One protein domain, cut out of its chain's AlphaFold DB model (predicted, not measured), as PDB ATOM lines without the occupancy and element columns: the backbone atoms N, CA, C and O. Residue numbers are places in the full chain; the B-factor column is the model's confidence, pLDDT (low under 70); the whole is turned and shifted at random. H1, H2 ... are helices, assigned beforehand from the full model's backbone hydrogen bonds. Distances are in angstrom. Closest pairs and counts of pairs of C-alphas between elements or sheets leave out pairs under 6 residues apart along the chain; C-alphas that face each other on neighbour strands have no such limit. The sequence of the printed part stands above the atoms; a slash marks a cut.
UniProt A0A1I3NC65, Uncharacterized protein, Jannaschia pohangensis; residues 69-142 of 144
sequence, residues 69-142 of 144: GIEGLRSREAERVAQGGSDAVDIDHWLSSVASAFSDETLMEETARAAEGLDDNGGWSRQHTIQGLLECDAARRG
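This is residues 69 to 142 of the 144 residues of an uncharacterized protein of Jannaschia pohangensis (UniProt A0A1I3NC65). The longest helix, H4, runs through the middle of the domain, with H1 along one side of it and H3 on the opposite side, both running opposite ways to it. The short helix H2 stands on the same side of H4 as H1 and is set steeply to both, while H3 and H4 make a helical hairpin closed by a loop of residues 117 to 125. The printed part has 74 residues with four named helices, in the order H1, H2, H3, H4, and no named strand, and its class is all helix. The whole is compact, with a radius of gyration of the C-alphas of 12.3 A and spans of 35 by 25 by 19 A.

H1, residues 69 to 82, touches H4, residues 126 to 140, at a shallow tilt of 11 degrees, opposite ways. Their closest C-alphas are those of Leu 73 and Thr 129, 6.4 A apart. H2, residues 91 to 97, is close to H1 but not clearly touching it; the closest C-alphas, of Arg 74 and Ile 91, are 7.0 A apart. H2 only just touches H4, with 3 pairs of C-alphas within 8 A, and H4 touches H2 with residues 133 to 137 alone. Their closest C-alphas are those of Ile 91 and Leu 133, 7.8 A apart, and they run the same way at a steep tilt of 59 degrees. H3, residues 104 to 116, touches H4, with the closest C-alphas, of Ala 114 and Gln 131, 5.6 A apart. This hairpin runs opposite ways at a tilt of 36 degrees, only just steep. H4 is the hub, touching the other three helices, and the helix packing is mostly crossed, but only just, with 1 of the 3 touching pairs at a shallow tilt. H3 is apart from both H1 and H2. Every O i to N i+4 pair is within hydrogen-bond range in H1, H2 and H4, and 8 of 9 are in H3.

H1 begins at C-alpha 69, (-8.062, -10.010, -49.307), and is 20.2 A from first to last C-alpha. H2, seven residues, measures 10.0 A. H3 begins at C-alpha 104, (1.822, -25.889, -41.746), and measures 19.2 A. H4 measures 21.2 A and ends at C-alpha 140, (-4.840, -20.532, -48.441).

The two C-alphas farthest apart, those of Gln 83 and Glu 105, are 35.4 A apart, and those of Gly 69 and Gly 142 are 15.2 A apart. The printed part has no cut. The links from H1 to H2, H2 to H3 and H3 to H4 are short, with 8, 6 and 9 residues. The mean pLDDT of the printed part is 82.3, and the model's confidence is under 70 at residues 121 to 122.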
ATOM      1  N   GLY A  69      -8.976  -9.475 -48.298       74.81
ATOM      2  CA  GLY A  69      -8.062 -10.010 -49.307       74.81
ATOM      3  C   GLY A  69      -6.656  -9.381 -49.296       74.81
ATOM      4  O   GLY A  69      -6.360  -8.422 -48.582       74.81
ATOM      5  N   ILE A  70      -5.766  -9.910 -50.142       76.12
ATOM      6  CA  ILE A  70      -4.389  -9.396 -50.301       76.12
ATOM      7  C   ILE A  70      -4.374  -7.958 -50.822       76.12
ATOM      8  O   ILE A  70      -3.492  -7.178 -50.469       76.12
ATOM      9  N   GLU A  71      -5.364  -7.585 -51.632       79.62
ATOM     10  CA  GLU A  71      -5.482  -6.220 -52.143       79.62
ATOM     11  C   GLU A  71      -5.836  -5.222 -51.029       79.62
ATOM     12  O   GLU A  71      -5.309  -4.108 -51.004       79.62
ATOM     13  N   GLY A  72      -6.642  -5.640 -50.045       78.81
ATOM     14  CA  GLY A  72      -6.895  -4.858 -48.838       78.81
ATOM     15  C   GLY A  72      -5.617  -4.602 -48.038       78.81
ATOM     16  O   GLY A  72      -5.362  -3.463 -47.637       78.81
ATOM     17  N   LEU A  73      -4.769  -5.625 -47.875       80.75
ATOM     18  CA  LEU A  73      -3.464  -5.485 -47.216       80.75
ATOM     19  C   LEU A  73      -2.518  -4.564 -47.994       80.75
ATOM     20  O   LEU A  73      -1.878  -3.709 -47.387       80.75
ATOM     21  N   ARG A  74      -2.469  -4.673 -49.329       84.38
ATOM     22  CA  ARG A  74      -1.675  -3.768 -50.181       84.38
ATOM     23  C   ARG A  74      -2.111  -2.316 -50.034       84.38
ATOM     24  O   ARG A  74      -1.262  -1.444 -49.889       84.38
ATOM     25  N   SER A  75      -3.417  -2.062 -50.030       84.56
ATOM     26  CA  SER A  75      -3.973  -0.717 -49.859       84.56
ATOM     27  C   SER A  75      -3.629  -0.121 -48.487       84.56
ATOM     28  O   SER A  75      -3.146   1.007 -48.399       84.56
ATOM     29  N   ARG A  76      -3.793  -0.901 -47.409       84.06
ATOM     30  CA  ARG A  76      -3.433  -0.488 -46.041       84.06
ATOM     31  C   ARG A  76      -1.939  -0.211 -45.888       84.06
ATOM     32  O   ARG A  76      -1.555   0.784 -45.278       84.06
ATOM     33  N   GLU A  77      -1.104  -1.071 -46.456       86.56
ATOM     34  CA  GLU A  77       0.347  -0.914 -46.426       86.56
ATOM     35  C   GLU A  77       0.798   0.304 -47.242       86.56
ATOM     36  O   GLU A  77       1.636   1.077 -46.780       86.56
ATOM     37  N   ALA A  78       0.200   0.534 -48.413       86.44
ATOM     38  CA  ALA A  78       0.463   1.721 -49.220       86.44
ATOM     39  C   ALA A  78       0.098   3.012 -48.471       86.44
ATOM     40  O   ALA A  78       0.875   3.965 -48.488       86.44
ATOM     41  N   GLU A  79      -1.036   3.029 -47.766       85.75
ATOM     42  CA  GLU A  79      -1.440   4.152 -46.916       85.75
ATOM     43  C   GLU A  79      -0.436   4.379 -45.773       85.75
ATOM     44  O   GLU A  79       0.015   5.502 -45.553       85.75
ATOM     45  N   ARG A  80       0.001   3.312 -45.090       85.25
ATOM     46  CA  ARG A  80       1.021   3.391 -44.031       85.25
ATOM     47  C   ARG A  80       2.338   3.978 -44.545       85.25
ATOM     48  O   ARG A  80       2.935   4.834 -43.892       85.25
ATOM     49  N   VAL A  81       2.795   3.528 -45.713       87.81
ATOM     50  CA  VAL A  81       4.014   4.037 -46.358       87.81
ATOM     51  C   VAL A  81       3.836   5.500 -46.775       87.81
ATOM     52  O   VAL A  81       4.737   6.310 -46.556       87.81
ATOM     53  N   ALA A  82       2.666   5.876 -47.301       86.44
ATOM     54  CA  ALA A  82       2.345   7.260 -47.656       86.44
ATOM     55  C   ALA A  82       2.336   8.199 -46.437       86.44
ATOM     56  O   ALA A  82       2.742   9.357 -46.546       86.44
ATOM     57  N   GLN A  83       1.953   7.695 -45.262       85.56
ATOM     58  CA  GLN A  83       1.994   8.418 -43.986       85.56
ATOM     59  C   GLN A  83       3.400   8.489 -43.354       85.56
ATOM     60  O   GLN A  83       3.552   8.976 -42.234       85.56
ATOM     61  N   GLY A  84       4.446   8.048 -44.065       81.88
ATOM     62  CA  GLY A  84       5.835   8.109 -43.603       81.88
ATOM     63  C   GLY A  84       6.280   6.898 -42.780       81.88
ATOM     64  O   GLY A  84       7.304   6.969 -42.101       81.88
ATOM     65  N   GLY A  85       5.541   5.786 -42.831       78.81
ATOM     66  CA  GLY A  85       5.960   4.528 -42.224       78.81
ATOM     67  C   GLY A  85       7.272   4.022 -42.831       78.81
ATOM     68  O   GLY A  85       7.360   3.790 -44.035       78.81
ATOM     69  N   SER A  86       8.292   3.814 -41.997       70.88
ATOM     70  CA  SER A  86       9.523   3.128 -42.403       70.88
ATOM     71  C   SER A  86       9.272   1.625 -42.606       70.88
ATOM     72  O   SER A  86       8.301   1.073 -42.083       70.88
ATOM     73  N   ASP A  87      10.131   0.958 -43.384       82.94
ATOM     74  CA  ASP A  87      10.117  -0.497 -43.620       82.94
ATOM     75  C   ASP A  87       8.870  -1.021 -44.351       82.94
ATOM     76  O   ASP A  87       8.075  -1.778 -43.790       82.94
ATOM     77  N   ALA A  88       8.686  -0.601 -45.606       85.62
ATOM     78  CA  ALA A  88       7.627  -1.108 -46.479       85.62
ATOM     79  C   ALA A  88       7.711  -2.636 -46.635       85.62
ATOM     80  O   ALA A  88       8.779  -3.193 -46.905       85.62
ATOM     81  N   VAL A  89       6.577  -3.310 -46.474       88.12
ATOM     82  CA  VAL A  89       6.446  -4.748 -46.692       88.12
ATOM     83  C   VAL A  89       6.104  -4.984 -48.157       88.12
ATOM     84  O   VAL A  89       5.021  -4.637 -48.619       88.12
ATOM     85  N   ASP A  90       7.026  -5.608 -48.888       89.06
ATOM     86  CA  ASP A  90       6.734  -6.130 -50.221       89.06
ATOM     87  C   ASP A  90       5.916  -7.420 -50.078       89.06
ATOM     88  O   ASP A  90       6.436  -8.490 -49.746       89.06
ATOM     89  N   ILE A  91       4.610  -7.281 -50.281       84.19
ATOM     90  CA  ILE A  91       3.621  -8.347 -50.115       84.19
ATOM     91  C   ILE A  91       3.837  -9.475 -51.135       84.19
ATOM     92  O   ILE A  91       3.672 -10.648 -50.798       84.19
ATOM     93  N   ASP A  92       4.259  -9.157 -52.360       84.56
ATOM     94  CA  ASP A  92       4.497 -10.153 -53.408       84.56
ATOM     95  C   ASP A  92       5.792 -10.938 -53.147       84.56
ATOM     96  O   ASP A  92       5.836 -12.170 -53.268       84.56
ATOM     97  N   HIS A  93       6.843 -10.244 -52.703       86.62
ATOM     98  CA  HIS A  93       8.078 -10.886 -52.263       86.62
ATOM     99  C   HIS A  93       7.851 -11.749 -51.014       86.62
ATOM    100  O   HIS A  93       8.355 -12.871 -50.939       86.62
ATOM    101  N   TRP A  94       7.071 -11.273 -50.041       87.19
ATOM    102  CA  TRP A  94       6.748 -12.035 -48.834       87.19
ATOM    103  C   TRP A  94       6.009 -13.336 -49.170       87.19
ATOM    104  O   TRP A  94       6.413 -14.409 -48.725       87.19
ATOM    105  N   LEU A  95       4.988 -13.277 -50.028       79.25
ATOM    106  CA  LEU A  95       4.220 -14.461 -50.424       79.25
ATOM    107  C   LEU A  95       5.050 -15.479 -51.217       79.25
ATOM    108  O   LEU A  95       4.817 -16.679 -51.114       79.25
ATOM    109  N   SER A  96       6.016 -15.027 -52.017       80.06
ATOM    110  CA  SER A  96       6.854 -15.937 -52.811       80.06
ATOM    111  C   SER A  96       8.010 -16.555 -52.016       80.06
ATOM    112  O   SER A  96       8.377 -17.703 -52.275       80.06
ATOM    113  N   SER A  97       8.569 -15.835 -51.037       82.56
ATOM    114  CA  SER A  97       9.781 -16.253 -50.310       82.56
ATOM    115  C   SER A  97       9.553 -16.670 -48.857       82.56
ATOM    116  O   SER A  97      10.187 -17.612 -48.390       82.56
ATOM    117  N   VAL A  98       8.680 -15.972 -48.131       79.69
ATOM    118  CA  VAL A  98       8.477 -16.159 -46.690       79.69
ATOM    119  C   VAL A  98       7.365 -17.165 -46.434       79.69
ATOM    120  O   VAL A  98       7.573 -18.105 -45.676       79.69
ATOM    121  N   ALA A  99       6.227 -17.036 -47.121       79.56
ATOM    122  CA  ALA A  99       5.142 -18.011 -47.001       79.56
ATOM    123  C   ALA A  99       5.634 -19.430 -47.343       79.56
ATOM    124  O   ALA A  99       5.467 -20.361 -46.561       79.56
ATOM    125  N   SER A 100       6.363 -19.589 -48.451       77.50
ATOM    126  CA  SER A 100       6.905 -20.886 -48.885       77.50
ATOM    127  C   SER A 100       7.934 -21.507 -47.927       77.50
ATOM    128  O   SER A 100       8.207 -22.703 -48.033       77.50
ATOM    129  N   ALA A 101       8.488 -20.733 -46.988       85.31
ATOM    130  CA  ALA A 101       9.447 -21.215 -46.000       85.31
ATOM    131  C   ALA A 101       8.787 -21.834 -44.754       85.31
ATOM    132  O   ALA A 101       9.431 -22.627 -44.065       85.31
ATOM    133  N   PHE A 102       7.527 -21.501 -44.458       86.00
ATOM    134  CA  PHE A 102       6.816 -22.028 -43.291       86.00
ATOM    135  C   PHE A 102       6.187 -23.396 -43.573       86.00
ATOM    136  O   PHE A 102       5.516 -23.589 -44.592       86.00
ATOM    137  N   SER A 103       6.365 -24.342 -42.646       87.69
ATOM    138  CA  SER A 103       5.555 -25.564 -42.594       87.69
ATOM    139  C   SER A 103       4.204 -25.272 -41.942       87.69
ATOM    140  O   SER A 103       4.087 -24.330 -41.159       87.69
ATOM    141  N   ASP A 104       3.198 -26.097 -42.224       87.81
ATOM    142  CA  ASP A 104       1.822 -25.889 -41.746       87.81
ATOM    143  C   ASP A 104       1.726 -25.791 -40.210       87.81
ATOM    144  O   ASP A 104       0.986 -24.963 -39.687       87.81
ATOM    145  N   GLU A 105       2.533 -26.570 -39.481       88.06
ATOM    146  CA  GLU A 105       2.632 -26.504 -38.014       88.06
ATOM    147  C   GLU A 105       3.212 -25.166 -37.543       88.06
ATOM    148  O   GLU A 105       2.612 -24.484 -36.713       88.06
ATOM    149  N   THR A 106       4.356 -24.761 -38.108       89.88
ATOM    150  CA  THR A 106       5.000 -23.491 -37.741       89.88
ATOM    151  C   THR A 106       4.134 -22.295 -38.103       89.88
ATOM    152  O   THR A 106       4.128 -21.309 -37.380       89.88
ATOM    153  N   LEU A 107       3.369 -22.389 -39.190       86.44
ATOM    154  CA  LEU A 107       2.483 -21.325 -39.626       86.44
ATOM    155  C   LEU A 107       1.369 -21.081 -38.605       86.44
ATOM    156  O   LEU A 107       1.149 -19.933 -38.239       86.44
ATOM    157  N   MET A 108       0.722 -22.138 -38.103       83.06
ATOM    158  CA  MET A 108      -0.310 -22.006 -37.064       83.06
ATOM    159  C   MET A 108       0.250 -21.490 -35.735       83.06
ATOM    160  O   MET A 108      -0.428 -20.773 -35.002       83.06
ATOM    161  N   GLU A 109       1.488 -21.853 -35.404       88.94
ATOM    162  CA  GLU A 109       2.132 -21.340 -34.200       88.94
ATOM    163  C   GLU A 109       2.473 -19.849 -34.344       88.94
ATOM    164  O   GLU A 109       2.214 -19.060 -33.435       88.94
ATOM    165  N   GLU A 110       3.006 -19.438 -35.495       87.00
ATOM    166  CA  GLU A 110       3.356 -18.040 -35.754       87.00
ATOM    167  C   GLU A 110       2.129 -17.139 -35.928       87.00
ATOM    168  O   GLU A 110       2.159 -16.004 -35.459       87.00
ATOM    169  N   THR A 111       1.037 -17.611 -36.542       84.00
ATOM    170  CA  THR A 111      -0.218 -16.839 -36.625       84.00
ATOM    171  C   THR A 111      -0.780 -16.559 -35.233       84.00
ATOM    172  O   THR A 111      -1.129 -15.417 -34.930       84.00
ATOM    173  N   ALA A 112      -0.798 -17.568 -34.355       84.62
ATOM    174  CA  ALA A 112      -1.254 -17.421 -32.976       84.62
ATOM    175  C   ALA A 112      -0.377 -16.436 -32.185       84.62
ATOM    176  O   ALA A 112      -0.901 -15.560 -31.498       84.62
ATOM    177  N   ARG A 113       0.954 -16.516 -32.329       84.44
ATOM    178  CA  ARG A 113       1.878 -15.565 -31.684       84.44
ATOM    179  C   ARG A 113       1.757 -14.148 -32.248       84.44
ATOM    180  O   ARG A 113       1.903 -13.181 -31.501       84.44
ATOM    181  N   ALA A 114       1.504 -14.003 -33.547       83.56
ATOM    182  CA  ALA A 114       1.362 -12.702 -34.194       83.56
ATOM    183  C   ALA A 114       0.104 -11.953 -33.724       83.56
ATOM    184  O   ALA A 114       0.167 -10.735 -33.564       83.56
ATOM    185  N   ALA A 115      -0.992 -12.668 -33.451       76.50
ATOM    186  CA  ALA A 115      -2.234 -12.083 -32.945       76.50
ATOM    187  C   ALA A 115      -2.078 -11.450 -31.548       76.50
ATOM    188  O   ALA A 115      -2.690 -10.428 -31.253       76.50
ATOM    189  N   GLU A 116      -1.227 -12.020 -30.690       79.38
ATOM    190  CA  GLU A 116      -0.974 -11.507 -29.334       79.38
ATOM    191  C   GLU A 116      -0.004 -10.311 -29.302       79.38
ATOM    192  O   GLU A 116       0.082  -9.601 -28.300       79.38
ATOM    193  N   GLY A 117       0.753 -10.092 -30.381       71.75
ATOM    194  CA  GLY A 117       1.797  -9.069 -30.475       71.75
ATOM    195  C   GLY A 117       1.334  -7.719 -31.027       71.75
ATOM    196  O   GLY A 117       2.177  -6.860 -31.305       71.75
ATOM    197  N   LEU A 118       0.030  -7.540 -31.241       78.25
ATOM    198  CA  LEU A 118      -0.523  -6.316 -31.808       78.25
ATOM    199  C   LEU A 118      -0.632  -5.219 -30.762       78.25
ATOM    200  O   LEU A 118      -1.146  -5.413 -29.663       78.25
ATOM    201  N   ASP A 119      -0.145  -4.045 -31.141       73.50
ATOM    202  CA  ASP A 119      -0.330  -2.832 -30.368       73.50
ATOM    203  C   ASP A 119      -1.504  -2.036 -30.954       73.50
ATOM    204  O   ASP A 119      -1.359  -1.371 -31.982       73.50
ATOM    205  N   ASP A 120      -2.659  -2.094 -30.285       71.69
ATOM    206  CA  ASP A 120      -3.892  -1.395 -30.674       71.69
ATOM    207  C   ASP A 120      -3.853   0.120 -30.376       71.69
ATOM    208  O   ASP A 120      -4.875   0.806 -30.478       71.69
ATOM    209  N   ASN A 121      -2.690   0.686 -30.019       69.12
ATOM    210  CA  ASN A 121      -2.500   2.102 -29.664       69.12
ATOM    211  C   ASN A 121      -2.649   3.100 -30.842       69.12
ATOM    212  O   ASN A 121      -2.028   4.164 -30.860       69.12
ATOM    213  N   GLY A 122      -3.538   2.811 -31.798       66.00
ATOM    214  CA  GLY A 122      -4.185   3.825 -32.632       66.00
ATOM    215  C   GLY A 122      -3.723   3.926 -34.084       66.00
ATOM    216  O   GLY A 122      -4.037   4.928 -34.728       66.00
ATOM    217  N   GLY A 123      -3.018   2.933 -34.636       76.62
ATOM    218  CA  GLY A 123      -2.627   2.978 -36.047       76.62
ATOM    219  C   GLY A 123      -2.170   1.648 -36.637       76.62
ATOM    220  O   GLY A 123      -1.548   0.827 -35.971       76.62
ATOM    221  N   TRP A 124      -2.450   1.471 -37.931       81.25
ATOM    222  CA  TRP A 124      -1.996   0.319 -38.705       81.25
ATOM    223  C   TRP A 124      -0.464   0.322 -38.824       81.25
ATOM    224  O   TRP A 124       0.126   1.217 -39.434       81.25
ATOM    225  N   SER A 125       0.189  -0.686 -38.246       84.69
ATOM    226  CA  SER A 125       1.652  -0.828 -38.217       84.69
ATOM    227  C   SER A 125       2.148  -1.960 -39.124       84.69
ATOM    228  O   SER A 125       1.369  -2.734 -39.676       84.69
ATOM    229  N   ARG A 126       3.474  -2.104 -39.247       85.88
ATOM    230  CA  ARG A 126       4.092  -3.227 -39.970       85.88
ATOM    231  C   ARG A 126       3.663  -4.590 -39.408       85.88
ATOM    232  O   ARG A 126       3.492  -5.522 -40.189       85.88
ATOM    233  N   GLN A 127       3.480  -4.715 -38.087       86.44
ATOM    234  CA  GLN A 127       2.998  -5.963 -37.479       86.44
ATOM    235  C   GLN A 127       1.603  -6.343 -37.976       86.44
ATOM    236  O   GLN A 127       1.391  -7.509 -38.282       86.44
ATOM    237  N   HIS A 128       0.704  -5.370 -38.147       85.50
ATOM    238  CA  HIS A 128      -0.641  -5.614 -38.677       85.50
ATOM    239  C   HIS A 128      -0.579  -6.168 -40.106       85.50
ATOM    240  O   HIS A 128      -1.258  -7.138 -40.435       85.50
ATOM    241  N   THR A 129       0.300  -5.609 -40.947       86.06
ATOM    242  CA  THR A 129       0.527  -6.127 -42.303       86.06
ATOM    243  C   THR A 129       1.067  -7.564 -42.272       86.06
ATOM    244  O   THR A 129       0.588  -8.406 -43.024       86.06
ATOM    245  N   ILE A 130       2.033  -7.882 -41.400       86.94
ATOM    246  CA  ILE A 130       2.620  -9.234 -41.299       86.94
ATOM    247  C   ILE A 130       1.619 -10.253 -40.745       86.94
ATOM    248  O   ILE A 130       1.537 -11.359 -41.270       86.94
ATOM    249  N   GLN A 131       0.851  -9.892 -39.720       86.50
ATOM    250  CA  GLN A 131      -0.185 -10.757 -39.164       86.50
ATOM    251  C   GLN A 131      -1.238 -11.085 -40.224       86.50
ATOM    252  O   GLN A 131      -1.512 -12.259 -40.456       86.50
ATOM    253  N   GLY A 132      -1.749 -10.072 -40.932       83.38
ATOM    254  CA  GLY A 132      -2.697 -10.295 -42.018       83.38
ATOM    255  C   GLY A 132      -2.128 -11.222 -43.092       83.38
ATOM    256  O   GLY A 132      -2.827 -12.102 -43.575       83.38
ATOM    257  N   LEU A 133      -0.840 -11.098 -43.429       86.25
ATOM    258  CA  LEU A 133      -0.176 -11.995 -44.380       86.25
ATOM    259  C   LEU A 133      -0.086 -13.450 -43.886       86.25
ATOM    260  O   LEU A 133      -0.299 -14.366 -44.682       86.25
ATOM    261  N   LEU A 134       0.203 -13.665 -42.599       86.75
ATOM    262  CA  LEU A 134       0.240 -14.993 -41.978       86.75
ATOM    263  C   LEU A 134      -1.151 -15.641 -41.952       86.75
ATOM    264  O   LEU A 134      -1.292 -16.800 -42.338       86.75
ATOM    265  N   GLU A 135      -2.181 -14.889 -41.562       82.06
ATOM    266  CA  GLU A 135      -3.578 -15.345 -41.576       82.06
ATOM    267  C   GLU A 135      -4.035 -15.683 -42.996       82.06
ATOM    268  O   GLU A 135      -4.627 -16.739 -43.228       82.06
ATOM    269  N   CYS A 136      -3.676 -14.839 -43.968       81.75
ATOM    270  CA  CYS A 136      -3.952 -15.110 -45.370       81.75
ATOM    271  C   CYS A 136      -3.285 -16.406 -45.850       81.75
ATOM    272  O   CYS A 136      -3.906 -17.153 -46.605       81.75
ATOM    273  N   ASP A 137      -2.029 -16.672 -45.467       84.25
ATOM    274  CA  ASP A 137      -1.324 -17.904 -45.852       84.25
ATOM    275  C   ASP A 137      -1.960 -19.146 -45.212       84.25
ATOM    276  O   ASP A 137      -2.183 -20.145 -45.898       84.25
ATOM    277  N   ALA A 138      -2.338 -19.062 -43.933       81.06
ATOM    278  CA  ALA A 138      -3.034 -20.139 -43.236       81.06
ATOM    279  C   ALA A 138      -4.374 -20.472 -43.911       81.06
ATOM    280  O   ALA A 138      -4.647 -21.639 -44.203       81.06
ATOM    281  N   ALA A 139      -5.162 -19.456 -44.272       78.62
ATOM    282  CA  ALA A 139      -6.416 -19.639 -44.995       78.62
ATOM    283  C   ALA A 139      -6.209 -20.273 -46.384       78.62
ATOM    284  O   ALA A 139      -6.958 -21.177 -46.759       78.62
ATOM    285  N   ARG A 140      -5.153 -19.897 -47.133       75.88
ATOM    286  CA  ARG A 140      -4.840 -20.532 -48.441       75.88
ATOM    287  C   ARG A 140      -4.595 -22.029 -48.320       75.88
ATOM    288  O   ARG A 140      -4.888 -22.775 -49.253       75.88
ATOM    289  N   ARG A 141      -3.997 -22.450 -47.205       78.06
ATOM    290  CA  ARG A 141      -3.651 -23.847 -46.927       78.06
ATOM    291  C   ARG A 141      -4.787 -24.623 -46.258       78.06
ATOM    292  O   ARG A 141      -4.645 -25.823 -46.054       78.06
ATOM    293  N   GLY A 142      -5.914 -23.969 -45.955       76.50
ATOM    294  CA  GLY A 142      -7.043 -24.578 -45.249       76.50
ATOM    295  C   GLY A 142      -6.770 -24.828 -43.764       76.50
ATOM    296  O   GLY A 142      -7.292 -25.789 -43.208       76.50
TER     297      GLY A 142